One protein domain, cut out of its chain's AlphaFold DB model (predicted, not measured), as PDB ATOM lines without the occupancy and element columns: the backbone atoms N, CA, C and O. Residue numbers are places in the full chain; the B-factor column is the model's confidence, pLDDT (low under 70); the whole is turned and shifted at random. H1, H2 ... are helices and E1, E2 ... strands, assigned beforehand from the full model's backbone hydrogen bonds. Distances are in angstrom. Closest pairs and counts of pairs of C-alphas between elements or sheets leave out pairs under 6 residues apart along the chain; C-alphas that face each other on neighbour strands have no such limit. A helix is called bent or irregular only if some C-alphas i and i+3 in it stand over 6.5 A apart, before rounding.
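This is residues 22 to 220 of the 414 residues of an uncharacterized protein of Euryarchaeota archaeon (UniProt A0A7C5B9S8). A strongly twisted sheet of five strands makes the body, with the long helix H6 along one face over E8 and E7 and the short helix H1 on the opposite face. The small parallel pair E1 and E2 lies near the sheet, and a loop-rich stretch, residues 98 to 156 with H4 and H5, reaches far away from the sheet and returns. The printed part has 199 residues, with seven named helices and eight named strands in the order H1 E1 H2 H3 E2 E3 E4 E5 H4 H5 H6 E6 E7 H7 E8; the class is mixed, helices and strands. The sheet's order is E3, E4, E5, E8, E7, all antiparallel; the whole is compact, with a radius of gyration of the C-alphas of 17.9 A, and elongated, spanning 55 by 35 by 26 A.

H1, residues 34 to 42, is on the sheet at a height over the sheet of 9.1 A. E1, residues 47 to 49, H2, 51 to 56, H3, 59 to 64, and E2, 65 to 67, form a strand-helix-strand unit, two parallel neighbour strands with helices between, its crossover right-handed; N 66 and O 47 are 3.0 A apart. E3, residues 71 to 73, E4, 77 to 87, and E5, 90 to 97, form a meander, each strand the antiparallel neighbour of the one before, with N 71 and O 79 at 2.8 A and N 80 and O 94 at 2.8 A. E4 bends by 87 degrees at residue 82; the closest C-alphas of H1 and E4, Ser 35 and Tyr 83, are 5.3 A apart. H4, residues 120 to 123, and H5, 126 to 133, are close but not clearly touching, C-alphas 122 and 128 being closest at 5.8 A. H6, residues 157 to 173, is on the face opposite H1, at 9.1 A. E6, residues 180 to 182, pairs with no named strand and runs on into E7, 185 to 190, at 44 degrees; the closest C-alphas of H6 and E7, Val 164 and Val 185, are 5.7 A apart. H7, residues 193 to 199, is only just not on the sheet, with 4 pairs of C-alphas within 10 A. E8, residues 212 to 219, is the antiparallel neighbour of E5, with N 95 and O 217 within hydrogen-bond range at 2.8 A, and of E7, with N 214 and O 189 within hydrogen-bond range at 2.8 A. Every O i to N i+4 pair is within hydrogen-bond range in H1 and H7, against 0 of 2 in H2 and in H3 (each with 2 of 3 O i to N i+3 pairs), 2 of 4 in H5 and 10 of 13 in H6; H4 is too short for such a pair.

H1 begins at C-alpha 34 (221.648, 271.177, 159.736). E4 measures 21.1 A, E5 20.8 A, H6 26.0 A and E8 21.8 A, ending at C-alpha 219 (238.413, 275.410, 155.861). H2, H3 and H6 are irregular, H3 only just: C-alphas 52 and 55 are 7.1 A apart, 60 and 63 6.8 A, 169 and 172 7.5 A.

The two farthest C-alphas, Glu 29 and Gly 114, are 56.0 A apart. The printed part has no cut; the links E5 to H4, H5 to H6 and H7 to E8 are long. Mean pLDDT of the printed part is 71.8, and 74 residues are under 70, among them 22 to 35 and 102 to 138.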
ATOM      1  N   TYR A  22     240.031 258.666 164.754       53.56
ATOM      2  CA  TYR A  22     240.466 259.533 165.851       53.56
ATOM      3  C   TYR A  22     239.644 260.808 165.808       53.56
ATOM      4  O   TYR A  22     239.678 261.508 164.800       53.56
ATOM      5  N   PHE A  23     238.863 261.068 166.855       52.41
ATOM      6  CA  PHE A  23     237.850 262.119 166.850       52.41
ATOM      7  C   PHE A  23     238.222 263.256 167.792       52.41
ATOM      8  O   PHE A  23     238.456 263.031 168.979       52.41
ATOM      9  N   CYS A  24     238.188 264.476 167.269       51.94
ATOM     10  CA  CYS A  24     238.210 265.692 168.056       51.94
ATOM     11  C   CYS A  24     236.760 266.167 168.249       51.94
ATOM     12  O   CYS A  24     236.044 266.455 167.289       51.94
ATOM     13  N   GLU A  25     236.304 266.265 169.503       52.19
ATOM     14  CA  GLU A  25     235.081 267.012 169.817       52.19
ATOM     15  C   GLU A  25     235.334 268.501 169.544       52.19
ATOM     16  O   GLU A  25     235.860 269.226 170.392       52.19
ATOM     17  N   CYS A  26     235.028 268.949 168.326       46.97
ATOM     18  CA  CYS A  26     235.167 270.347 167.947       46.97
ATOM     19  C   CYS A  26     234.172 271.212 168.727       46.97
ATOM     20  O   CYS A  26     232.970 271.112 168.519       46.97
ATOM     21  N   ASN A  27     234.743 272.045 169.598       49.12
ATOM     22  CA  ASN A  27     234.241 273.275 170.209       49.12
ATOM     23  C   ASN A  27     232.773 273.292 170.702       49.12
ATOM     24  O   ASN A  27     231.823 273.188 169.928       49.12
ATOM     25  N   LYS A  28     232.567 273.560 172.003       44.47
ATOM     26  CA  LYS A  28     231.226 273.696 172.614       44.47
ATOM     27  C   LYS A  28     230.370 274.796 171.971       44.47
ATOM     28  O   LYS A  28     229.149 274.764 172.109       44.47
ATOM     29  N   GLU A  29     230.992 275.740 171.267       47.09
ATOM     30  CA  GLU A  29     230.322 276.848 170.580       47.09
ATOM     31  C   GLU A  29     230.092 276.625 169.080       47.09
ATOM     32  O   GLU A  29     229.518 277.492 168.418       47.09
ATOM     33  N   MET A  30     230.478 275.467 168.526       56.19
ATOM     34  CA  MET A  30     230.188 275.147 167.131       56.19
ATOM     35  C   MET A  30     228.670 275.091 166.929       56.19
ATOM     36  O   MET A  30     227.989 274.118 167.265       56.19
ATOM     37  N   LYS A  31     228.115 276.156 166.342       57.09
ATOM     38  CA  LYS A  31     226.730 276.172 165.880       57.09
ATOM     39  C   LYS A  31     226.682 275.393 164.582       57.09
ATOM     40  O   LYS A  31     226.770 275.935 163.480       57.09
ATOM     41  N   GLU A  32     226.569 274.083 164.737       60.12
ATOM     42  CA  GLU A  32     226.401 273.180 163.616       60.12
ATOM     43  C   GLU A  32     225.160 273.577 162.823       60.12
ATOM     44  O   GLU A  32     224.040 273.653 163.343       60.12
ATOM     45  N   SER A  33     225.352 273.801 161.529       60.09
ATOM     46  CA  SER A  33     224.228 273.871 160.616       60.09
ATOM     47  C   SER A  33     223.540 272.497 160.555       60.09
ATOM     48  O   SER A  33     224.123 271.456 160.890       60.09
ATOM     49  N   LYS A  34     222.301 272.458 160.052       59.44
ATOM     50  CA  LYS A  34     221.648 271.177 159.736       59.44
ATOM     51  C   LYS A  34     222.502 270.319 158.787       59.44
ATOM     52  O   LYS A  34     222.432 269.099 158.895       59.44
ATOM     53  N   SER A  35     223.322 270.923 157.916       63.62
ATOM     54  CA  SER A  35     224.172 270.176 156.983       63.62
ATOM     55  C   SER A  35     225.399 269.548 157.649       63.62
ATOM     56  O   SER A  35     225.709 268.407 157.324       63.62
ATOM     57  N   MET A  36     226.039 270.192 158.636       75.00
ATOM     58  CA  MET A  36     227.149 269.570 159.388       75.00
ATOM     59  C   MET A  36     226.672 268.400 160.266       75.00
ATOM     60  O   MET A  36     227.338 267.372 160.366       75.00
ATOM     61  N   ARG A  37     225.470 268.503 160.849       64.38
ATOM     62  CA  ARG A  37     224.847 267.376 161.571       64.38
ATOM     63  C   ARG A  37     224.485 266.213 160.655       64.38
ATOM     64  O   ARG A  37     224.670 265.064 161.045       64.38
ATOM     65  N   SER A  38     223.967 266.508 159.458       63.06
ATOM     66  CA  SER A  38     223.736 265.495 158.418       63.06
ATOM     67  C   SER A  38     225.046 264.791 158.079       63.06
ATOM     68  O   SER A  38     225.109 263.569 158.101       63.06
ATOM     69  N   TYR A  39     226.124 265.557 157.911       70.50
ATOM     70  CA  TYR A  39     227.464 265.041 157.650       70.50
ATOM     71  C   TYR A  39     227.994 264.093 158.736       70.50
ATOM     72  O   TYR A  39     228.377 262.969 158.413       70.50
ATOM     73  N   LEU A  40     227.980 264.494 160.017       67.00
ATOM     74  CA  LEU A  40     228.459 263.644 161.124       67.00
ATOM     75  C   LEU A  40     227.680 262.324 161.237       67.00
ATOM     76  O   LEU A  40     228.121 261.398 161.920       67.00
ATOM     77  N   ARG A  41     226.515 262.237 160.591       67.81
ATOM     78  CA  ARG A  41     225.735 261.010 160.454       67.81
ATOM     79  C   ARG A  41     226.021 260.266 159.143       67.81
ATOM     80  O   ARG A  41     226.034 259.044 159.171       67.81
ATOM     81  N   GLU A  42     226.206 260.970 158.028       72.31
ATOM     82  CA  GLU A  42     226.316 260.395 156.679       72.31
ATOM     83  C   GLU A  42     227.729 259.938 156.311       72.31
ATOM     84  O   GLU A  42     227.878 258.847 155.774       72.31
ATOM     85  N   LEU A  43     228.760 260.747 156.576       73.31
ATOM     86  CA  LEU A  43     230.138 260.469 156.137       73.31
ATOM     87  C   LEU A  43     231.051 259.984 157.267       73.31
ATOM     88  O   LEU A  43     232.204 259.617 157.032       73.31
ATOM     89  N   ARG A  44     230.559 259.977 158.506       75.12
ATOM     90  CA  ARG A  44     231.345 259.541 159.658       75.12
ATOM     91  C   ARG A  44     231.733 258.073 159.516       75.12
ATOM     92  O   ARG A  44     230.878 257.212 159.349       75.12
ATOM     93  N   GLY A  45     233.033 257.803 159.626       72.25
ATOM     94  CA  GLY A  45     233.586 256.456 159.467       72.25
ATOM     95  C   GLY A  45     233.702 255.990 158.011       72.25
ATOM     96  O   GLY A  45     234.238 254.910 157.776       72.25
ATOM     97  N   LEU A  46     233.257 256.790 157.032       78.12
ATOM     98  CA  LEU A  46     233.388 256.455 155.617       78.12
ATOM     99  C   LEU A  46     234.700 256.980 155.050       78.12
ATOM    100  O   LEU A  46     235.055 258.148 155.205       78.12
ATOM    101  N   VAL A  47     235.381 256.117 154.303       80.81
ATOM    102  CA  VAL A  47     236.508 256.532 153.473       80.81
ATOM    103  C   VAL A  47     235.968 257.154 152.195       80.81
ATOM    104  O   VAL A  47     235.145 256.564 151.492       80.81
ATOM    105  N   CYS A  48     236.437 258.358 151.895       82.25
ATOM    106  CA  CYS A  48     235.954 259.137 150.771       82.25
ATOM    107  C   CYS A  48     236.974 259.052 149.637       82.25
ATOM    108  O   CYS A  48     238.095 259.550 149.750       82.25
ATOM    109  N   LEU A  49     236.602 258.392 148.541       74.06
ATOM    110  CA  LEU A  49     237.523 258.130 147.440       74.06
ATOM    111  C   LEU A  49     237.097 258.835 146.150       74.06
ATOM    112  O   LEU A  49     235.900 258.999 145.897       74.06
ATOM    113  N   PRO A  50     238.054 259.167 145.266       67.25
ATOM    114  CA  PRO A  50     237.727 259.590 143.913       67.25
ATOM    115  C   PRO A  50     236.945 258.501 143.177       67.25
ATOM    116  O   PRO A  50     237.325 257.325 143.231       67.25
ATOM    117  N   GLU A  51     235.940 258.896 142.391       67.19
ATOM    118  CA  GLU A  51     235.126 257.976 141.577       67.19
ATOM    119  C   GLU A  51     235.991 257.048 140.705       67.19
ATOM    120  O   GLU A  51     235.707 255.862 140.562       67.19
ATOM    121  N   SER A  52     237.131 257.538 140.200       58.28
ATOM    122  CA  SER A  52     238.076 256.752 139.388       58.28
ATOM    123  C   SER A  52     238.677 255.534 140.096       58.28
ATOM    124  O   SER A  52     239.322 254.703 139.458       58.28
ATOM    125  N   THR A  53     238.544 255.451 141.417       60.09
ATOM    126  CA  THR A  53     239.056 254.343 142.230       60.09
ATOM    127  C   THR A  53     237.974 253.325 142.585       60.09
ATOM    128  O   THR A  53     238.305 252.225 143.021       60.09
ATOM    129  N   ARG A  54     236.699 253.649 142.333       67.44
ATOM    130  CA  ARG A  54     235.537 252.839 142.709       67.44
ATOM    131  C   ARG A  54     235.567 251.433 142.122       67.44
ATOM    132  O   ARG A  54     235.228 250.481 142.810       67.44
ATOM    133  N   SER A  55     236.015 251.286 140.875       63.69
ATOM    134  CA  SER A  55     236.094 249.984 140.195       63.69
ATOM    135  C   SER A  55     237.122 249.023 140.804       63.69
ATOM    136  O   SER A  55     237.159 247.859 140.422       63.69
ATOM    137  N   LEU A  56     237.988 249.514 141.693       61.12
ATOM    138  CA  LEU A  56     239.016 248.731 142.385       61.12
ATOM    139  C   LEU A  56     238.588 248.346 143.806       61.12
ATOM    140  O   LEU A  56     239.333 247.675 144.514       61.12
ATOM    141  N   VAL A  57     237.412 248.801 144.241       67.19
ATOM    142  CA  VAL A  57     236.876 248.514 145.566       67.19
ATOM    143  C   VAL A  57     236.061 247.221 145.495       67.19
ATOM    144  O   VAL A  57     235.123 247.152 144.695       67.19
ATOM    145  N   PRO A  58     236.380 246.201 146.314       70.69
ATOM    146  CA  PRO A  58     235.558 245.001 146.418       70.69
ATOM    147  C   PRO A  58     234.108 245.362 146.749       70.69
ATOM    148  O   PRO A  58     233.852 246.264 147.549       70.69
ATOM    149  N   SER A  59     233.148 244.675 146.127       75.62
ATOM    150  CA  SER A  59     231.725 245.049 146.211       75.62
ATOM    151  C   SER A  59     231.200 245.030 147.650       75.62
ATOM    152  O   SER A  59     230.380 245.859 148.031       75.62
ATOM    153  N   GLU A  60     231.733 244.128 148.467       73.69
ATOM    154  CA  GLU A  60     231.458 243.969 149.891       73.69
ATOM    155  C   GLU A  60     231.980 245.126 150.765       73.69
ATOM    156  O   GLU A  60     231.488 245.323 151.875       73.69
ATOM    157  N   LEU A  61     232.929 245.928 150.265       71.56
ATOM    158  CA  LEU A  61     233.493 247.091 150.964       71.56
ATOM    159  C   LEU A  61     232.935 248.427 150.455       71.56
ATOM    160  O   LEU A  61     233.178 249.459 151.080       71.56
ATOM    161  N   LEU A  62     232.125 248.418 149.387       71.44
ATOM    162  CA  LEU A  62     231.447 249.618 148.880       71.44
ATOM    163  C   LEU A  62     230.516 250.256 149.920       71.44
ATOM    164  O   LEU A  62     230.280 251.452 149.858       71.44
ATOM    165  N   ALA A  63     230.021 249.496 150.902       70.75
ATOM    166  CA  ALA A  63     229.201 250.040 151.988       70.75
ATOM    167  C   ALA A  63     229.984 250.944 152.965       70.75
ATOM    168  O   ALA A  63     229.372 251.720 153.689       70.75
ATOM    169  N   LYS A  64     231.322 250.842 152.993       69.69
ATOM    170  CA  LYS A  64     232.218 251.647 153.847       69.69
ATOM    171  C   LYS A  64     232.957 252.746 153.079       69.69
ATOM    172  O   LYS A  64     233.798 253.449 153.640       69.69
ATOM    173  N   ILE A  65     232.681 252.863 151.782       72.31
ATOM    174  CA  ILE A  65     233.361 253.780 150.878       72.31
ATOM    175  C   ILE A  65     232.326 254.640 150.188       72.31
ATOM    176  O   ILE A  65     231.434 254.139 149.509       72.31
ATOM    177  N   GLN A  66     232.500 255.947 150.313       75.31
ATOM    178  CA  GLN A  66     231.669 256.911 149.625       75.31
ATOM    179  C   GLN A  66     232.440 257.455 148.419       75.31
ATOM    180  O   GLN A  66     233.478 258.102 148.592       75.31
ATOM    181  N   PRO A  67     231.956 257.231 147.188       72.75
ATOM    182  CA  PRO A  67     232.393 258.034 146.067       72.75
ATOM    183  C   PRO A  67     231.909 259.470 146.270       72.75
ATOM    184  O   PRO A  67     230.734 259.705 146.573       72.75
ATOM    185  N   ILE A  68     232.836 260.417 146.158       72.38
ATOM    186  CA  ILE A  68     232.601 261.828 146.469       72.38
ATOM    187  C   ILE A  68     232.785 262.703 145.228       72.38
ATOM    188  O   ILE A  68     233.804 262.634 144.540       72.38
ATOM    189  N   GLU A  69     231.799 263.564 144.979       72.25
ATOM    190  CA  GLU A  69     231.920 264.709 144.078       72.25
ATOM    191  C   GLU A  69     232.058 265.985 144.909       72.25
ATOM    192  O   GLU A  69     231.326 266.198 145.877       72.25
ATOM    193  N   GLY A  70     233.009 266.836 144.539       76.38
ATOM    194  CA  GLY A  70     233.311 268.063 145.264       76.38
ATOM    195  C   GLY A  70     234.211 268.995 144.469       76.38
ATOM    196  O   GLY A  70     234.692 268.656 143.380       76.38
ATOM    197  N   LEU A  71     234.425 270.184 145.024       78.94
ATOM    198  CA  LEU A  71     235.349 271.160 144.471       78.94
ATOM    199  C   LEU A  71     236.772 270.718 144.789       78.94
ATOM    200  O   LEU A  71     237.092 270.332 145.909       78.94
ATOM    201  N   LYS A  72     237.630 270.745 143.779       74.19
ATOM    202  CA  LYS A  72     239.020 270.336 143.944       74.19
ATOM    203  C   LYS A  72     239.789 271.440 144.647       74.19
ATOM    204  O   LYS A  72     239.594 272.614 144.346       74.19
ATOM    205  N   ASP A  73     240.676 271.025 145.531       71.88
ATOM    206  CA  ASP A  73     241.692 271.868 146.140       71.88
ATOM    207  C   ASP A  73     243.041 271.189 145.846       71.88
ATOM    208  O   ASP A  73     243.248 270.024 146.209       71.88
ATOM    209  N   ASP A  74     243.935 271.846 145.093       64.44
ATOM    210  CA  ASP A  74     245.094 271.190 144.454       64.44
ATOM    211  C   ASP A  74     246.147 270.665 145.455       64.44
ATOM    212  O   ASP A  74     247.147 270.064 145.057       64.44
ATOM    213  N   ASN A  75     245.914 270.789 146.765       67.06
ATOM    214  CA  ASN A  75     246.691 270.124 147.816       67.06
ATOM    215  C   ASN A  75     246.192 268.701 148.158       67.06
ATOM    216  O   ASN A  75     246.291 268.271 149.305       67.06
ATOM    217  N   ARG A  76     245.734 267.922 147.163       78.94
ATOM    218  CA  ARG A  76     245.267 266.523 147.353       78.94
ATOM    219  C   ARG A  76     244.003 266.444 148.218       78.94
ATOM    220  O   ARG A  76     243.799 265.449 148.929       78.94
ATOM    221  N   SER A  77     243.182 267.488 148.144       84.12
ATOM    222  CA  SER A  77     241.989 267.634 148.965       84.12
ATOM    223  C   SER A  77     240.724 267.799 148.127       84.12
ATOM    224  O   SER A  77     240.773 268.127 146.934       84.12
ATOM    225  N   LEU A  78     239.580 267.531 148.752       85.94
ATOM    226  CA  LEU A  78     238.267 267.766 148.171       85.94
ATOM    227  C   LEU A  78     237.408 268.594 149.123       85.94
ATOM    228  O   LEU A  78     237.034 268.127 150.200       85.94
ATOM    229  N   LEU A  79     237.020 269.776 148.657       87.25
ATOM    230  CA  LEU A  79     236.105 270.672 149.337       87.25
ATOM    231  C   LEU A  79     234.653 270.297 149.018       87.25
ATOM    232  O   LEU A  79     234.251 270.178 147.856       87.25
ATOM    233  N   LEU A  80     233.842 270.172 150.062       87.56
ATOM    234  CA  LEU A  80     232.429 269.819 149.997       87.56
ATOM    235  C   LEU A  80     231.579 270.998 150.502       87.56
ATOM    236  O   LEU A  80     231.188 271.025 151.672       87.56
ATOM    237  N   PRO A  81     231.278 271.997 149.648       84.50
ATOM    238  CA  PRO A  81     230.653 273.254 150.070       84.50
ATOM    239  C   PRO A  81     229.241 273.094 150.660       84.50
ATOM    240  O   PRO A  81     228.755 273.980 151.367       84.50
ATOM    241  N   GLN A  82     228.572 271.970 150.390       83.00
ATOM    242  CA  GLN A  82     227.277 271.619 150.970       83.00
ATOM    243  C   GLN A  82     227.352 271.329 152.478       83.00
ATOM    244  O   GLN A  82     226.366 271.535 153.191       83.00
ATOM    245  N   TYR A  83     228.514 270.904 152.982       86.25
ATOM    246  CA  TYR A  83     228.745 270.640 154.400       86.25
ATOM    247  C   TYR A  83     229.530 271.797 155.004       86.25
ATOM    248  O   TYR A  83     230.682 272.042 154.652       86.25
ATOM    249  N   TYR A  84     228.891 272.531 155.912       88.19
ATOM    250  CA  TYR A  84     229.493 273.709 156.520       88.19
ATOM    251  C   TYR A  84     229.039 273.896 157.962       88.19
ATOM    252  O   TYR A  84     227.922 273.528 158.329       88.19
ATOM    253  N   ALA A  85     229.883 274.518 158.772       87.06
ATOM    254  CA  ALA A  85     229.583 274.921 160.138       87.06
ATOM    255  C   ALA A  85     229.977 276.380 160.353       87.06
ATOM    256  O   ALA A  85     230.759 276.940 159.585       87.06
ATOM    257  N   TYR A  86     229.419 276.991 161.393       85.56
ATOM    258  CA  TYR A  86     229.902 278.270 161.889       85.56
ATOM    259  C   TYR A  86     230.717 278.026 163.148       85.56
ATOM    260  O   TYR A  86     230.267 277.314 164.051       85.56
ATOM    261  N   ILE A  87     231.906 278.615 163.184       84.56
ATOM    262  CA  ILE A  87     232.713 278.714 164.392       84.56
ATOM    263  C   ILE A  87     232.867 280.207 164.624       84.56
ATOM    264  O   ILE A  87     233.377 280.923 163.760       84.56
ATOM    265  N   SER A  88     232.273 280.657 165.725       82.44
ATOM    266  CA  SER A  88     232.028 282.074 166.004       82.44
ATOM    267  C   SER A  88     231.155 282.707 164.920       82.44
ATOM    268  O   SER A  88     230.029 282.249 164.698       82.44
ATOM    269  N   ASP A  89     231.637 283.738 164.234       84.38
ATOM    270  CA  ASP A  89     230.956 284.412 163.127       84.38
ATOM    271  C   ASP A  89     231.434 283.943 161.741       84.38
ATOM    272  O   ASP A  89     230.827 284.295 160.724       84.38
ATOM    273  N   ARG A  90     232.457 283.082 161.677       89.75
ATOM    274  CA  ARG A  90     233.037 282.618 160.417       89.75
ATOM    275  C   ARG A  90     232.434 281.294 159.965       89.75
ATOM    276  O   ARG A  90     232.282 280.336 160.726       89.75
ATOM    277  N   LYS A  91     232.096 281.234 158.676       90.69
ATOM    278  CA  LYS A  91     231.625 280.017 158.013       90.69
ATOM    279  C   LYS A  91     232.819 279.181 157.563       90.69
ATOM    280  O   LYS A  91     233.688 279.684 156.859       90.69
ATOM    281  N   TYR A  92     232.801 277.899 157.899       92.00
ATOM    282  CA  TYR A  92     233.775 276.919 157.442       92.00
ATOM    283  C   TYR A  92     233.093 275.796 156.676       92.00
ATOM    284  O   TYR A  92     231.989 275.375 157.019       92.00
ATOM    285  N   TYR A  93     233.780 275.288 155.667       91.12
ATOM    286  CA  TYR A  93     233.361 274.206 154.796       91.12
ATOM    287  C   TYR A  93     234.187 272.960 155.076       91.12
ATOM    288  O   TYR A  93     235.346 273.052 155.473       91.12
ATOM    289  N   LEU A  94     233.597 271.795 154.847       90.44
ATOM    290  CA  LEU A  94     234.308 270.535 154.984       90.44
ATOM    291  C   LEU A  94     235.289 270.333 153.826       90.44
ATOM    292  O   LEU A  94     234.881 270.317 152.667       90.44
ATOM    293  N   ASP A  95     236.549 270.093 154.158       90.88
ATOM    294  CA  ASP A  95     237.601 269.665 153.244       90.88
ATOM    295  C   ASP A  95     238.139 268.295 153.671       90.88
ATOM    296  O   ASP A  95     238.384 268.045 154.853       90.88
ATOM    297  N   ILE A  96     238.321 267.400 152.704       89.94
ATOM    298  CA  ILE A  96     238.875 266.064 152.933       89.94
ATOM    299  C   ILE A  96     240.266 266.017 152.310       89.94
ATOM    300  O   ILE A  96     240.385 265.916 151.088       89.94
ATOM    301  N   LYS A  97     241.319 266.068 153.132       89.00
ATOM    302  CA  LYS A  97     242.716 265.926 152.691       89.00
ATOM    303  C   LYS A  97     243.087 264.446 152.645       89.00
ATOM    304  O   LYS A  97     242.694 263.645 153.495       89.00
ATOM    305  N   GLY A  98     243.844 264.069 151.621       87.00
ATOM    306  CA  GLY A  98     244.219 262.677 151.401       87.00
ATOM    307  C   GLY A  98     243.203 261.912 150.555       87.00
ATOM    308  O   GLY A  98     242.947 260.737 150.793       87.00
ATOM    309  N   VAL A  99     242.603 262.556 149.552       82.75
ATOM    310  CA  VAL A  99     241.737 261.900 148.549       82.75
ATOM    311  C   VAL A  99     242.514 261.476 147.293       82.75
ATOM    312  O   VAL A  99     241.934 261.142 146.266       82.75
ATOM    313  N   GLY A 100     243.846 261.482 147.353       79.62
ATOM    314  CA  GLY A 100     244.733 261.201 146.230       79.62
ATOM    315  C   GLY A 100     245.215 262.461 145.502       79.62
ATOM    316  O   GLY A 100     244.536 263.481 145.414       79.62
ATOM    317  N   ALA A 101     246.418 262.374 144.944       73.25
ATOM    318  CA  ALA A 101     247.053 263.404 144.137       73.25
ATOM    319  C   ALA A 101     246.791 263.179 142.643       73.25
ATOM    320  O   ALA A 101     246.853 262.051 142.156       73.25
ATOM    321  N   ARG A 102     246.507 264.250 141.895       64.31
ATOM    322  CA  ARG A 102     246.297 264.184 140.431       64.31
ATOM    323  C   ARG A 102     247.574 264.475 139.647       64.31
ATOM    324  O   ARG A 102     247.716 264.022 138.514       64.31
ATOM    325  N   THR A 103     248.496 265.223 140.244       60.50
ATOM    326  CA  THR A 103     249.816 265.495 139.683       60.50
ATOM    327  C   THR A 103     250.802 264.401 140.101       60.50
ATOM    328  O   THR A 103     250.696 263.858 141.200       60.50
ATOM    329  N   PRO A 104     251.752 264.014 139.235       57.59
ATOM    330  CA  PRO A 104     252.878 263.196 139.657       57.59
ATOM    331  C   PRO A 104     253.740 263.970 140.655       57.59
ATOM    332  O   PRO A 104     253.898 265.185 140.528       57.59
ATOM    333  N   MET A 105     254.388 263.252 141.575       58.94
ATOM    334  CA  MET A 105     255.321 263.833 142.551       58.94
ATOM    335  C   MET A 105     256.430 264.689 141.900       58.94
ATOM    336  O   MET A 105     256.868 265.665 142.497       58.94
ATOM    337  N   TYR A 106     256.846 264.366 140.668       58.97
ATOM    338  CA  TYR A 106     257.929 265.049 139.939       58.97
ATOM    339  C   TYR A 106     257.454 265.874 138.720       58.97
ATOM    340  O   TYR A 106     258.182 266.021 137.740       58.97
ATOM    341  N   GLY A 107     256.247 266.450 138.781       50.75
ATOM    342  CA  GLY A 107     255.762 267.439 137.807       50.75
ATOM    343  C   GLY A 107     254.985 266.872 136.610       50.75
ATOM    344  O   GLY A 107     254.696 265.683 136.524       50.75
ATOM    345  N   PHE A 108     254.603 267.756 135.678       41.34
ATOM    346  CA  PHE A 108     253.649 267.474 134.585       41.34
ATOM    347  C   PHE A 108     254.140 266.489 133.516       41.34
ATOM    348  O   PHE A 108     253.337 266.000 132.720       41.34
ATOM    349  N   ARG A 109     255.443 266.198 133.466       41.09
ATOM    350  CA  ARG A 109     255.991 265.175 132.576       41.09
ATOM    351  C   ARG A 109     256.222 263.909 133.380       41.09
ATOM    352  O   ARG A 109     257.108 263.863 134.226       41.09
ATOM    353  N   MET A 110     255.455 262.867 133.057       44.34
ATOM    354  CA  MET A 110     255.901 261.502 133.323       44.34
ATOM    355  C   MET A 110     257.334 261.389 132.786       44.34
ATOM    356  O   MET A 110     257.543 261.722 131.615       44.34
ATOM    357  N   PRO A 111     258.318 260.980 133.604       39.69
ATOM    358  CA  PRO A 111     259.664 260.741 133.114       39.69
ATOM    359  C   PRO A 111     259.566 259.802 131.915       39.69
ATOM    360  O   PRO A 111     258.925 258.748 132.001       39.69
ATOM    361  N   GLU A 112     260.147 260.207 130.785       40.12
ATOM    362  CA  GLU A 112     260.215 259.364 129.598       40.12
ATOM    363  C   GLU A 112     260.763 257.983 129.991       40.12
ATOM    364  O   GLU A 112     261.572 257.856 130.918       40.12
ATOM    365  N   LYS A 113     260.254 256.931 129.335       39.53
ATOM    366  CA  LYS A 113     260.580 255.527 129.636       39.53
ATOM    367  C   LYS A 113     262.081 255.362 129.914       39.53
ATOM    368  O   LYS A 113     262.877 255.428 128.987       39.53
ATOM    369  N   GLY A 114     262.446 255.075 131.167       41.72
ATOM    370  CA  GLY A 114     263.804 254.630 131.509       41.72
ATOM    371  C   GLY A 114     264.468 255.252 132.739       41.72
ATOM    372  O   GLY A 114     265.465 254.698 133.180       41.72
ATOM    373  N   TYR A 115     263.944 256.331 133.333       36.69
ATOM    374  CA  TYR A 115     264.638 256.997 134.459       36.69
ATOM    375  C   TYR A 115     264.380 256.402 135.851       36.69
ATOM    376  O   TYR A 115     265.159 256.607 136.776       36.69
ATOM    377  N   PHE A 116     263.309 255.632 135.999       40.88
ATOM    378  CA  PHE A 116     262.939 254.977 137.246       40.88
ATOM    379  C   PHE A 116     262.882 253.475 136.980       40.88
ATOM    380  O   PHE A 116     262.264 253.042 136.006       40.88
ATOM    381  N   ALA A 117     263.551 252.670 137.807       38.31
ATOM    382  CA  ALA A 117     263.433 251.219 137.761       38.31
ATOM    383  C   ALA A 117     262.023 250.831 138.230       38.31
ATOM    384  O   ALA A 117     261.781 250.557 139.401       38.31
ATOM    385  N   TRP A 118     261.067 250.878 137.304       46.22
ATOM    386  CA  TRP A 118     259.703 250.414 137.506       46.22
ATOM    387  C   TRP A 118     259.766 248.963 137.979       46.22
ATOM    388  O   TRP A 118     260.275 248.099 137.259       46.22
ATOM    389  N   GLY A 119     259.306 248.707 139.207       40.72
ATOM    390  CA  GLY A 119     259.304 247.367 139.786       40.72
ATOM    391  C   GLY A 119     258.691 246.352 138.819       40.72
ATOM    392  O   GLY A 119     257.783 246.672 138.050       40.72
ATOM    393  N   SER A 120     259.184 245.115 138.854       40.12
ATOM    394  CA  SER A 120     258.840 244.033 137.917       40.12
ATOM    395  C   SER A 120     257.336 243.778 137.739       40.12
ATOM    396  O   SER A 120     256.930 243.287 136.690       40.12
ATOM    397  N   ARG A 121     256.492 244.187 138.698       42.72
ATOM    398  CA  ARG A 121     255.025 244.087 138.617       42.72
ATOM    399  C   ARG A 121     254.361 245.097 137.675       42.72
ATOM    400  O   ARG A 121     253.229 244.870 137.276       42.72
ATOM    401  N   PHE A 122     255.024 246.189 137.284       42.59
ATOM    402  CA  PHE A 122     254.415 247.199 136.403       42.59
ATOM    403  C   PHE A 122     254.322 246.751 134.940       42.59
ATOM    404  O   PHE A 122     253.442 247.209 134.220       42.59
ATOM    405  N   LYS A 123     255.192 245.840 134.480       43.66
ATOM    406  CA  LYS A 123     255.133 245.333 133.096       43.66
ATOM    407  C   LYS A 123     253.913 244.444 132.831       43.66
ATOM    408  O   LYS A 123     253.517 244.317 131.679       43.66
ATOM    409  N   GLU A 124     253.323 243.875 133.879       43.97
ATOM    410  CA  GLU A 124     252.216 242.913 133.788       43.97
ATOM    411  C   GLU A 124     250.906 243.434 134.405       43.97
ATOM    412  O   GLU A 124     249.876 242.773 134.306       43.97
ATOM    413  N   ASN A 125     250.905 244.624 135.022       42.94
ATOM    414  CA  ASN A 125     249.723 245.166 135.692       42.94
ATOM    415  C   ASN A 125     248.852 246.001 134.719       42.94
ATOM    416  O   ASN A 125     249.356 246.976 134.149       42.94
ATOM    417  N   PRO A 126     247.542 245.700 134.569       43.56
ATOM    418  CA  PRO A 126     246.588 246.483 133.767       43.56
ATOM    419  C   PRO A 126     246.607 247.993 134.058       43.56
ATOM    420  O   PRO A 126     246.334 248.818 133.185       43.56
ATOM    421  N   ILE A 127     246.994 248.380 135.275       41.19
ATOM    422  CA  ILE A 127     247.070 249.773 135.715       41.19
ATOM    423  C   ILE A 127     248.209 250.535 135.007       41.19
ATOM    424  O   ILE A 127     248.062 251.719 134.716       41.19
ATOM    425  N   ALA A 128     249.310 249.886 134.619       44.66
ATOM    426  CA  ALA A 128     250.414 250.526 133.892       44.66
ATOM    427  C   ALA A 128     250.021 250.982 132.471       44.66
ATOM    428  O   ALA A 128     250.445 252.043 132.000       44.66
ATOM    429  N   GLN A 129     249.154 250.215 131.801       45.94
ATOM    430  CA  GLN A 129     248.528 250.629 130.539       45.94
ATOM    431  C   GLN A 129     247.514 251.765 130.754       45.94
ATOM    432  O   GLN A 129     247.354 252.626 129.890       45.94
ATOM    433  N   HIS A 130     246.877 251.835 131.928       41.91
ATOM    434  CA  HIS A 130     246.002 252.951 132.293       41.91
ATOM    435  C   HIS A 130     246.752 254.272 132.513       41.91
ATOM    436  O   HIS A 130     246.233 255.315 132.140       41.91
ATOM    437  N   TRP A 131     247.969 254.276 133.056       43.91
ATOM    438  CA  TRP A 131     248.723 255.525 133.270       43.91
ATOM    439  C   TRP A 131     249.275 256.146 131.983       43.91
ATOM    440  O   TRP A 131     249.369 257.363 131.880       43.91
ATOM    441  N   THR A 132     249.597 255.322 130.984       46.78
ATOM    442  CA  THR A 132     250.071 255.788 129.667       46.78
ATOM    443  C   THR A 132     248.950 256.327 128.771       46.78
ATOM    444  O   THR A 132     249.236 256.999 127.784       46.78
ATOM    445  N   THR A 133     247.686 256.065 129.121       40.97
ATOM    446  CA  THR A 133     246.491 256.483 128.364       40.97
ATOM    447  C   THR A 133     245.611 257.493 129.106       40.97
ATOM    448  O   THR A 133     244.730 258.099 128.495       40.97
ATOM    449  N   ARG A 134     245.821 257.704 130.412       44.78
ATOM    450  CA  ARG A 134     245.009 258.624 131.217       44.78
ATOM    451  C   ARG A 134     245.461 260.069 131.051       44.78
ATOM    452  O   ARG A 134     246.618 260.423 131.251       44.78
ATOM    453  N   THR A 135     244.482 260.919 130.765       44.88
ATOM    454  CA  THR A 135     244.547 262.361 130.990       44.88
ATOM    455  C   THR A 135     244.903 262.641 132.457       44.88
ATOM    456  O   THR A 135     244.569 261.839 133.329       44.88
ATOM    457  N   THR A 136     245.520 263.788 132.746       51.91
ATOM    458  CA  THR A 136     245.957 264.315 134.067       51.91
ATOM    459  C   THR A 136     244.842 264.478 135.126       51.91
ATOM    460  O   THR A 136     244.946 265.251 136.073       51.91
ATOM    461  N   THR A 137     243.720 263.778 134.970       50.44
ATOM    462  CA  THR A 137     242.456 264.004 135.662       50.44
ATOM    463  C   THR A 137     242.125 262.951 136.720       50.44
ATOM    464  O   THR A 137     241.136 263.118 137.435       50.44
ATOM    465  N   GLN A 138     242.900 261.883 136.887       59.59
ATOM    466  CA  GLN A 138     242.586 260.860 137.889       59.59
ATOM    467  C   GLN A 138     243.501 260.959 139.106       59.59
ATOM    468  O   GLN A 138     244.717 261.015 138.968       59.59
ATOM    469  N   ALA A 139     242.898 261.001 140.294       70.38
ATOM    470  CA  ALA A 139     243.629 261.074 141.551       70.38
ATOM    471  C   ALA A 139     244.183 259.694 141.938       70.38
ATOM    472  O   ALA A 139     243.518 258.662 141.775       70.38
ATOM    473  N   THR A 140     245.410 259.672 142.455       70.00
ATOM    474  CA  THR A 140     246.061 258.468 142.958       70.00
ATOM    475  C   THR A 140     246.722 258.678 144.301       70.00
ATOM    476  O   THR A 140     247.201 259.754 144.635       70.00
ATOM    477  N   TYR A 141     246.844 257.575 145.013       76.50
ATOM    478  CA  TYR A 141     247.739 257.435 146.137       76.50
ATOM    479  C   TYR A 141     249.032 256.764 145.687       76.50
ATOM    480  O   TYR A 141     249.006 255.946 144.758       76.50
ATOM    481  N   THR A 142     250.139 257.080 146.344       73.62
ATOM    482  CA  THR A 142     251.403 256.368 146.186       73.62
ATOM    483  C   THR A 142     252.012 256.120 147.557       73.62
ATOM    484  O   THR A 142     251.826 256.898 148.490       73.62
ATOM    485  N   GLY A 143     252.759 255.025 147.681       77.50
ATOM    486  CA  GLY A 143     253.505 254.741 148.902       77.50
ATOM    487  C   GLY A 143     254.773 255.557 149.050       77.50
ATOM    488  O   GLY A 143     255.616 255.152 149.823       77.50
ATOM    489  N   GLU A 144     254.967 256.645 148.312       75.94
ATOM    490  CA  GLU A 144     256.179 257.460 148.416       75.94
ATOM    491  C   GLU A 144     256.037 258.507 149.498       75.94
ATOM    492  O   GLU A 144     254.973 259.103 149.653       75.94
ATOM    493  N   LEU A 145     257.134 258.789 150.184       75.81
ATOM    494  CA  LEU A 145     257.198 259.887 151.129       75.81
ATOM    495  C   LEU A 145     257.244 261.243 150.422       75.81
ATOM    496  O   LEU A 145     258.169 261.523 149.660       75.81
ATOM    497  N   TRP A 146     256.292 262.121 150.741       69.50
ATOM    498  CA  TRP A 146     256.396 263.541 150.397       69.50
ATOM    499  C   TRP A 146     257.277 264.241 151.435       69.50
ATOM    500  O   TRP A 146     256.850 264.428 152.569       69.50
ATOM    501  N   PHE A 147     258.532 264.525 151.074       63.75
ATOM    502  CA  PHE A 147     259.592 265.120 151.914       63.75
ATOM    503  C   PHE A 147     259.881 264.486 153.294       63.75
ATOM    504  O   PHE A 147     260.941 264.748 153.850       63.75
ATOM    505  N   GLY A 148     259.106 263.515 153.769       65.94
ATOM    506  CA  GLY A 148     259.293 262.873 155.075       65.94
ATOM    507  C   GLY A 148     258.000 262.659 155.858       65.94
ATOM    508  O   GLY A 148     258.029 261.866 156.791       65.94
ATOM    509  N   ASN A 149     256.888 263.268 155.427       71.31
ATOM    510  CA  ASN A 149     255.712 263.525 156.276       71.31
ATOM    511  C   ASN A 149     254.525 262.575 155.981       71.31
ATOM    512  O   ASN A 149     253.386 262.830 156.354       71.31
ATOM    513  N   GLY A 150     254.743 261.502 155.213       81.19
ATOM    514  CA  GLY A 150     253.709 260.510 154.893       81.19
ATOM    515  C   GLY A 150     253.535 260.189 153.398       81.19
ATOM    516  O   GLY A 150     254.229 260.747 152.541       81.19
ATOM    517  N   PRO A 151     252.629 259.243 153.076       85.88
ATOM    518  CA  PRO A 151     252.397 258.728 151.730       85.88
ATOM    519  C   PRO A 151     251.786 259.795 150.813       85.88
ATOM    520  O   PRO A 151     250.799 260.446 151.147       85.88
ATOM    521  N   TYR A 152     252.325 259.969 149.610       79.44
ATOM    522  CA  TYR A 152     251.839 260.975 148.673       79.44
ATOM    523  C   TYR A 152     250.402 260.687 148.208       79.44
ATOM    524  O   TYR A 152     250.063 259.606 147.723       79.44
ATOM    525  N   GLY A 153     249.537 261.696 148.349       81.62
ATOM    526  CA  GLY A 153     248.095 261.578 148.122       81.62
ATOM    527  C   GLY A 153     247.282 261.165 149.357       81.62
ATOM    528  O   GLY A 153     246.060 261.139 149.255       81.62
ATOM    529  N   ALA A 154     247.920 260.876 150.495       87.38
ATOM    530  CA  ALA A 154     247.299 260.574 151.789       87.38
ATOM    531  C   ALA A 154     248.132 261.180 152.945       87.38
ATOM    532  O   ALA A 154     249.011 262.006 152.702       87.38
ATOM    533  N   HIS A 155     247.831 260.792 154.186       88.06
ATOM    534  CA  HIS A 155     248.618 261.107 155.385       88.06
ATOM    535  C   HIS A 155     249.141 259.848 156.059       88.06
ATOM    536  O   HIS A 155     248.564 258.772 155.901       88.06
ATOM    537  N   GLY A 156     250.211 259.985 156.838       88.62
ATOM    538  CA  GLY A 156     250.595 258.962 157.795       88.62
ATOM    539  C   GLY A 156     249.758 259.049 159.078       88.62
ATOM    540  O   GLY A 156     249.023 260.014 159.323       88.62
ATOM    541  N   THR A 157     249.819 257.994 159.892       84.31
ATOM    542  CA  THR A 157     249.064 257.916 161.153       84.31
ATOM    543  C   THR A 157     249.526 258.947 162.166       84.31
ATOM    544  O   THR A 157     248.688 259.542 162.834       84.31
ATOM    545  N   LYS A 158     250.841 259.147 162.302       85.06
ATOM    546  CA  LYS A 158     251.390 260.061 163.305       85.06
ATOM    547  C   LYS A 158     250.956 261.491 163.001       85.06
ATOM    548  O   LYS A 158     250.375 262.137 163.853       85.06
ATOM    549  N   GLU A 159     251.125 261.908 161.759       84.94
ATOM    550  CA  GLU A 159     250.777 263.228 161.242       84.94
ATOM    551  C   GLU A 159     249.273 263.497 161.385       84.94
ATOM    552  O   GLU A 159     248.834 264.585 161.758       84.94
ATOM    553  N   SER A 160     248.457 262.461 161.162       85.94
ATOM    554  CA  SER A 160     247.017 262.507 161.421       85.94
ATOM    555  C   SER A 160     246.661 262.733 162.884       85.94
ATOM    556  O   SER A 160     245.729 263.482 163.160       85.94
ATOM    557  N   LEU A 161     247.363 262.070 163.801       84.31
ATOM    558  CA  LEU A 161     247.145 262.215 165.237       84.31
ATOM    559  C   LEU A 161     247.634 263.569 165.738       84.31
ATOM    560  O   LEU A 161     246.882 264.261 166.412       84.31
ATOM    561  N   ASP A 162     248.835 263.972 165.330       86.56
ATOM    562  CA  ASP A 162     249.415 265.262 165.688       86.56
ATOM    563  C   ASP A 162     248.477 266.401 165.250       86.56
ATOM    564  O   ASP A 162     248.183 267.295 166.033       86.56
ATOM    565  N   SER A 163     247.887 266.325 164.051       88.50
ATOM    566  CA  SER A 163     246.912 267.327 163.583       88.50
ATOM    567  C   SER A 163     245.656 267.421 164.463       88.50
ATOM    568  O   SER A 163     245.112 268.509 164.678       88.50
ATOM    569  N   VAL A 164     245.171 266.282 164.968       85.69
ATOM    570  CA  VAL A 164     244.037 266.234 165.903       85.69
ATOM    571  C   VAL A 164     244.448 266.857 167.240       85.69
ATOM    572  O   VAL A 164     243.746 267.732 167.738       85.69
ATOM    573  N   ASP A 165     245.625 266.510 167.761       85.44
ATOM    574  CA  ASP A 165     246.159 267.066 169.011       85.44
ATOM    575  C   ASP A 165     246.392 268.585 168.920       85.44
ATOM    576  O   ASP A 165     246.095 269.326 169.859       85.44
ATOM    577  N   ILE A 166     246.867 269.090 167.778       88.44
ATOM    578  CA  ILE A 166     247.000 270.532 167.526       88.44
ATOM    579  C   ILE A 166     245.632 271.209 167.451       88.44
ATOM    580  O   ILE A 166     245.458 272.306 167.987       88.44
ATOM    581  N   THR A 167     244.643 270.556 166.836       87.88
ATOM    582  CA  THR A 167     243.268 271.070 166.819       87.88
ATOM    583  C   THR A 167     242.732 271.234 168.237       87.88
ATOM    584  O   THR A 167     242.147 272.273 168.559       87.88
ATOM    585  N   ASP A 168     243.016 270.270 169.109       83.31
ATOM    586  CA  ASP A 168     242.628 270.292 170.514       83.31
ATOM    587  C   ASP A 168     243.175 271.511 171.276       83.31
ATOM    588  O   ASP A 168     242.447 272.089 172.087       83.31
ATOM    589  N   LEU A 169     244.386 271.985 170.957       82.94
ATOM    590  CA  LEU A 169     244.975 273.195 171.558       82.94
ATOM    591  C   LEU A 169     244.191 274.478 171.251       82.94
ATOM    592  O   LEU A 169     244.280 275.453 171.995       82.94
ATOM    593  N   SER A 170     243.459 274.493 170.140       82.88
ATOM    594  CA  SER A 170     242.751 275.672 169.633       82.88
ATOM    595  C   SER A 170     241.265 275.710 170.021       82.88
ATOM    596  O   SER A 170     240.583 276.713 169.793       82.88
ATOM    597  N   LYS A 171     240.748 274.624 170.618       74.62
ATOM    598  CA  LYS A 171     239.314 274.429 170.893       74.62
ATOM    599  C   LYS A 171     238.707 275.514 171.763       74.62
ATOM    600  O   LYS A 171     237.569 275.903 171.535       74.62
ATOM    601  N   GLU A 172     239.435 275.976 172.770       74.81
ATOM    602  CA  GLU A 172     238.917 276.960 173.727       74.81
ATOM    603  C   GLU A 172     238.925 278.389 173.171       74.81
ATOM    604  O   GLU A 172     238.325 279.275 173.767       74.81
ATOM    605  N   ASN A 173     239.566 278.607 172.020       82.56
ATOM    606  CA  ASN A 173     239.763 279.921 171.423       82.56
ATOM    607  C   ASN A 173     239.372 279.890 169.942       82.56
ATOM    608  O   ASN A 173     240.165 280.264 169.091       82.56
ATOM    609  N   GLU A 174     238.175 279.404 169.607       82.31
ATOM    610  CA  GLU A 174     237.597 279.605 168.262       82.31
ATOM    611  C   GLU A 174     238.506 279.142 167.091       82.31
ATOM    612  O   GLU A 174     238.539 279.751 166.025       82.31
ATOM    613  N   ASN A 175     239.254 278.049 167.288       84.44
ATOM    614  CA  ASN A 175     240.273 277.518 166.367       84.44
ATOM    615  C   ASN A 175     241.494 278.419 166.135       84.44
ATOM    616  O   ASN A 175     242.104 278.382 165.061       84.44
ATOM    617  N   ASN A 176     241.884 279.211 167.127       91.38
ATOM    618  CA  ASN A 176     243.162 279.900 167.111       91.38
ATOM    619  C   ASN A 176     244.026 279.547 168.326       91.38
ATOM    620  O   ASN A 176     243.543 279.240 169.412       91.38
ATOM    621  N   ILE A 177     245.339 279.587 168.126       92.38
ATOM    622  CA  ILE A 177     246.349 279.441 169.168       92.38
ATOM    623  C   ILE A 177     246.980 280.821 169.339       92.38
ATOM    624  O   ILE A 177     247.909 281.184 168.622       92.38
ATOM    625  N   ASN A 178     246.453 281.619 170.270       92.44
ATOM    626  CA  ASN A 178     246.964 282.965 170.562       92.44
ATOM    627  C   ASN A 178     247.020 283.881 169.316       92.44
ATOM    628  O   ASN A 178     248.005 284.590 169.099       92.44
ATOM    629  N   GLY A 179     245.970 283.854 168.490       93.12
ATOM    630  CA  GLY A 179     245.864 284.608 167.234       93.12
ATOM    631  C   GLY A 179     246.356 283.860 165.989       93.12
ATOM    632  O   GLY A 179     246.088 284.301 164.876       93.12
ATOM    633  N   PHE A 180     247.034 282.718 166.143       93.94
ATOM    634  CA  PHE A 180     247.368 281.836 165.024       93.94
ATOM    635  C   PHE A 180     246.175 280.943 164.685       93.94
ATOM    636  O   PHE A 180     245.894 279.982 165.402       93.94
ATOM    637  N   TYR A 181     245.453 281.275 163.619       94.62
ATOM    638  CA  TYR A 181     244.262 280.537 163.207       94.62
ATOM    639  C   TYR A 181     244.633 279.267 162.447       94.62
ATOM    640  O   TYR A 181     245.492 279.282 161.564       94.62
ATOM    641  N   ILE A 182     243.931 278.177 162.744       93.50
ATOM    642  CA  ILE A 182     244.101 276.893 162.064       93.50
ATOM    643  C   ILE A 182     242.801 276.448 161.394       93.50
ATOM    644  O   ILE A 182     241.703 276.841 161.785       93.50
ATOM    645  N   CYS A 183     242.923 275.602 160.379       92.81
ATOM    646  CA  CYS A 183     241.825 274.816 159.834       92.81
ATOM    647  C   CYS A 183     241.675 273.565 160.712       92.81
ATOM    648  O   CYS A 183     242.511 272.664 160.607       92.81
ATOM    649  N   PRO A 184     240.669 273.490 161.600       91.00
ATOM    650  CA  PRO A 184     240.604 272.418 162.583       91.00
ATOM    651  C   PRO A 184     240.335 271.072 161.903       91.00
ATOM    652  O   PRO A 184     239.480 270.965 161.015       91.00
ATOM    653  N   VAL A 185     241.038 270.032 162.349       90.31
ATOM    654  CA  VAL A 185     240.818 268.645 161.932       90.31
ATOM    655  C   VAL A 185     239.768 268.022 162.846       90.31
ATOM    656  O   VAL A 185     239.973 267.858 164.044       90.31
ATOM    657  N   LEU A 186     238.622 267.667 162.266       85.62
ATOM    658  CA  LEU A 186     237.509 267.046 162.983       85.62
ATOM    659  C   LEU A 186     237.862 265.618 163.390       85.62
ATOM    660  O   LEU A 186     237.633 265.193 164.521       85.62
ATOM    661  N   TYR A 187     238.380 264.858 162.428       85.25
ATOM    662  CA  TYR A 187     238.822 263.495 162.640       85.25
ATOM    663  C   TYR A 187     239.707 263.005 161.496       85.25
ATOM    664  O   TYR A 187     239.695 263.550 160.389       85.25
ATOM    665  N   SER A 188     240.432 261.923 161.762       87.75
ATOM    666  CA  SER A 188     241.174 261.171 160.750       87.75
ATOM    667  C   SER A 188     240.671 259.732 160.671       87.75
ATOM    668  O   SER A 188     240.310 259.143 161.695       87.75
ATOM    669  N   ILE A 189     240.621 259.182 159.457       87.56
ATOM    670  CA  ILE A 189     240.216 257.797 159.178       87.56
ATOM    671  C   ILE A 189     241.348 257.089 158.442       87.56
ATOM    672  O   ILE A 189     241.843 257.585 157.429       87.56
ATOM    673  N   GLU A 190     241.722 255.908 158.924       88.88
ATOM    674  CA  GLU A 190     242.668 255.028 158.240       88.88
ATOM    675  C   GLU A 190     242.076 254.466 156.933       88.88
ATOM    676  O   GLU A 190     240.945 253.979 156.887       88.88
ATOM    677  N   LEU A 191     242.862 254.498 155.857       85.81
ATOM    678  CA  LEU A 191     242.543 253.850 154.594       85.81
ATOM    679  C   LEU A 191     242.643 252.320 154.735       85.81
ATOM    680  O   LEU A 191     243.666 251.813 155.195       85.81
ATOM    681  N   PRO A 192     241.643 251.561 154.252       82.31
ATOM    682  CA  PRO A 192     241.674 250.108 154.244       82.31
ATOM    683  C   PRO A 192     242.919 249.518 153.572       82.31
ATOM    684  O   PRO A 192     243.325 249.949 152.488       82.31
ATOM    685  N   ASP A 193     243.449 248.438 154.154       82.75
ATOM    686  CA  ASP A 193     244.674 247.777 153.683       82.75
ATOM    687  C   ASP A 193     244.607 247.347 152.213       82.75
ATOM    688  O   ASP A 193     245.628 247.353 151.532       82.75
ATOM    689  N   PHE A 194     243.431 246.995 151.682       76.44
ATOM    690  CA  PHE A 194     243.308 246.612 150.272       76.44
ATOM    691  C   PHE A 194     243.602 247.790 149.323       76.44
ATOM    692  O   PHE A 194     244.271 247.598 148.313       76.44
ATOM    693  N   ILE A 195     243.198 249.020 149.671       75.56
ATOM    694  CA  ILE A 195     243.508 250.228 148.885       75.56
ATOM    695  C   ILE A 195     245.007 250.501 148.938       75.56
ATOM    696  O   ILE A 195     245.633 250.779 147.912       75.56
ATOM    697  N   VAL A 196     245.583 250.403 150.138       81.56
ATOM    698  CA  VAL A 196     247.014 250.610 150.367       81.56
ATOM    699  C   VAL A 196     247.827 249.572 149.594       81.56
ATOM    700  O   VAL A 196     248.749 249.928 148.867       81.56
ATOM    701  N   ASN A 197     247.468 248.291 149.676       79.12
ATOM    702  CA  ASN A 197     248.178 247.197 149.013       79.12
ATOM    703  C   ASN A 197     248.166 247.309 147.484       79.12
ATOM    704  O   ASN A 197     249.188 247.022 146.864       79.12
ATOM    705  N   GLU A 198     247.070 247.783 146.891       72.56
ATOM    706  CA  GLU A 198     246.969 248.005 145.442       72.56
ATOM    707  C   GLU A 198     247.823 249.183 144.939       72.56
ATOM    708  O   GLU A 198     248.172 249.241 143.757       72.56
ATOM    709  N   ARG A 199     248.166 250.147 145.808       73.50
ATOM    710  CA  ARG A 199     248.760 251.438 145.397       73.50
ATOM    711  C   ARG A 199     250.139 251.741 145.971       73.50
ATOM    712  O   ARG A 199     250.865 252.569 145.417       73.50
ATOM    713  N   LYS A 200     250.535 251.078 147.057       74.31
ATOM    714  CA  LYS A 200     251.807 251.328 147.759       74.31
ATOM    715  C   LYS A 200     253.044 251.083 146.898       74.31
ATOM    716  O   LYS A 200     254.085 251.678 147.147       74.31
ATOM    717  N   ASP A 201     252.924 250.244 145.872       67.44
ATOM    718  CA  ASP A 201     254.036 249.853 145.004       67.44
ATOM    719  C   ASP A 201     254.134 250.666 143.704       67.44
ATOM    720  O   ASP A 201     254.911 250.307 142.821       67.44
ATOM    721  N   TYR A 202     253.375 251.761 143.564       67.50
ATOM    722  CA  TYR A 202     253.401 252.576 142.342       67.50
ATOM    723  C   TYR A 202     254.734 253.258 142.052       67.50
ATOM    724  O   TYR A 202     255.040 253.533 140.896       67.50
ATOM    725  N   PHE A 203     255.545 253.478 143.075       64.06
ATOM    726  CA  PHE A 203     256.874 254.054 142.950       64.06
ATOM    727  C   PHE A 203     257.822 253.290 143.892       64.06
ATOM    728  O   PHE A 203     257.366 252.525 144.745       64.06
ATOM    729  N   TRP A 204     259.133 253.362 143.646       62.97
ATOM    730  CA  TRP A 204     260.145 252.516 144.298       62.97
ATOM    731  C   TRP A 204     261.109 253.274 145.216       62.97
ATOM    732  O   TRP A 204     261.913 252.637 145.899       62.97
ATOM    733  N   TYR A 205     261.060 254.600 145.206       64.69
ATOM    734  CA  TYR A 205     261.913 255.437 146.035       64.69
ATOM    735  C   TYR A 205     261.292 255.561 147.442       64.69
ATOM    736  O   TYR A 205     260.224 255.028 147.694       64.69
ATOM    737  N   ARG A 206     262.039 256.097 148.415       76.62
ATOM    738  CA  ARG A 206     261.678 256.349 149.833       76.62
ATOM    739  C   ARG A 206     260.228 255.976 150.265       76.62
ATOM    740  O   ARG A 206     259.401 256.851 150.521       76.62
ATOM    741  N   LYS A 207     259.930 254.672 150.389       80.69
ATOM    742  CA  LYS A 207     258.562 254.172 150.610       80.69
ATOM    743  C   LYS A 207     258.076 254.372 152.046       80.69
ATOM    744  O   LYS A 207     258.759 253.993 152.994       80.69
ATOM    745  N   TRP A 208     256.850 254.857 152.192       86.38
ATOM    746  CA  TRP A 208     256.066 254.820 153.415       86.38
ATOM    747  C   TRP A 208     255.581 253.400 153.709       86.38
ATOM    748  O   TRP A 208     254.940 252.751 152.880       86.38
ATOM    749  N   THR A 209     255.872 252.924 154.916       85.50
ATOM    750  CA  THR A 209     255.509 251.581 155.393       85.50
ATOM    751  C   THR A 209     254.405 251.595 156.446       85.50
ATOM    752  O   THR A 209     253.884 250.535 156.790       85.50
ATOM    753  N   GLY A 210     254.056 252.777 156.962       87.44
ATOM    754  CA  GLY A 210     252.998 252.955 157.949       87.44
ATOM    755  C   GLY A 210     251.599 252.865 157.344       87.44
ATOM    756  O   GLY A 210     251.425 252.700 156.132       87.44
ATOM    757  N   LYS A 211     250.584 253.012 158.201       88.75
ATOM    758  CA  LYS A 211     249.198 253.136 157.746       88.75
ATOM    759  C   LYS A 211     248.983 254.476 157.053       88.75
ATOM    760  O   LYS A 211     249.752 255.423 157.239       88.75
ATOM    761  N   TRP A 212     247.992 254.495 156.172       89.56
ATOM    762  CA  TRP A 212     247.624 255.670 155.396       89.56
ATOM    763  C   TRP A 212     246.290 256.167 155.916       89.56
ATOM    764  O   TRP A 212     245.435 255.345 156.223       89.56
ATOM    765  N   SER A 213     246.087 257.473 155.961       90.12
ATOM    766  CA  SER A 213     244.867 258.066 156.496       90.12
ATOM    767  C   SER A 213     244.377 259.238 155.650       90.12
ATOM    768  O   SER A 213     245.134 259.827 154.871       90.12
ATOM    769  N   GLN A 214     243.098 259.571 155.819       89.31
ATOM    770  CA  GLN A 214     242.467 260.790 155.314       89.31
ATOM    771  C   GLN A 214     242.082 261.681 156.485       89.31
ATOM    772  O   GLN A 214     241.560 261.190 157.487       89.31
ATOM    773  N   GLN A 215     242.283 262.984 156.332       90.00
ATOM    774  CA  GLN A 215     241.873 263.969 157.322       90.00
ATOM    775  C   GLN A 215     240.612 264.684 156.855       90.00
ATOM    776  O   GLN A 215     240.534 265.156 155.722       90.00
ATOM    777  N   PHE A 216     239.646 264.802 157.756       90.31
ATOM    778  CA  PHE A 216     238.447 265.599 157.561       90.31
ATOM    779  C   PHE A 216     238.605 266.868 158.380       90.31
ATOM    780  O   PHE A 216     238.682 266.815 159.609       90.31
ATOM    781  N   ARG A 217     238.680 268.010 157.704       91.00
ATOM    782  CA  ARG A 217     238.985 269.302 158.318       91.00
ATOM    783  C   ARG A 217     238.023 270.380 157.856       91.00
ATOM    784  O   ARG A 217     237.312 270.215 156.868       91.00
ATOM    785  N   LEU A 218     237.997 271.487 158.579       91.56
ATOM    786  CA  LEU A 218     237.187 272.646 158.233       91.56
ATOM    787  C   LEU A 218     238.062 273.765 157.679       91.56
ATOM    788  O   LEU A 218     239.032 274.157 158.317       91.56
ATOM    789  N   VAL A 219     237.693 274.311 156.523       93.06
ATOM    790  CA  VAL A 219     238.413 275.410 155.861       93.06
ATOM    791  C   VAL A 219     237.473 276.593 155.603       93.06
ATOM    792  O   VAL A 219     236.304 276.380 155.281       93.06
ATOM    793  N   PRO A 220     237.926 277.851 155.735       93.44
ATOM    794  CA  PRO A 220     237.051 279.016 155.555       93.44
ATOM    795  C   PRO A 220     236.797 279.362 154.076       93.44
ATOM    796  O   PRO A 220     235.829 280.050 153.751       93.44
TER     797      PRO A 220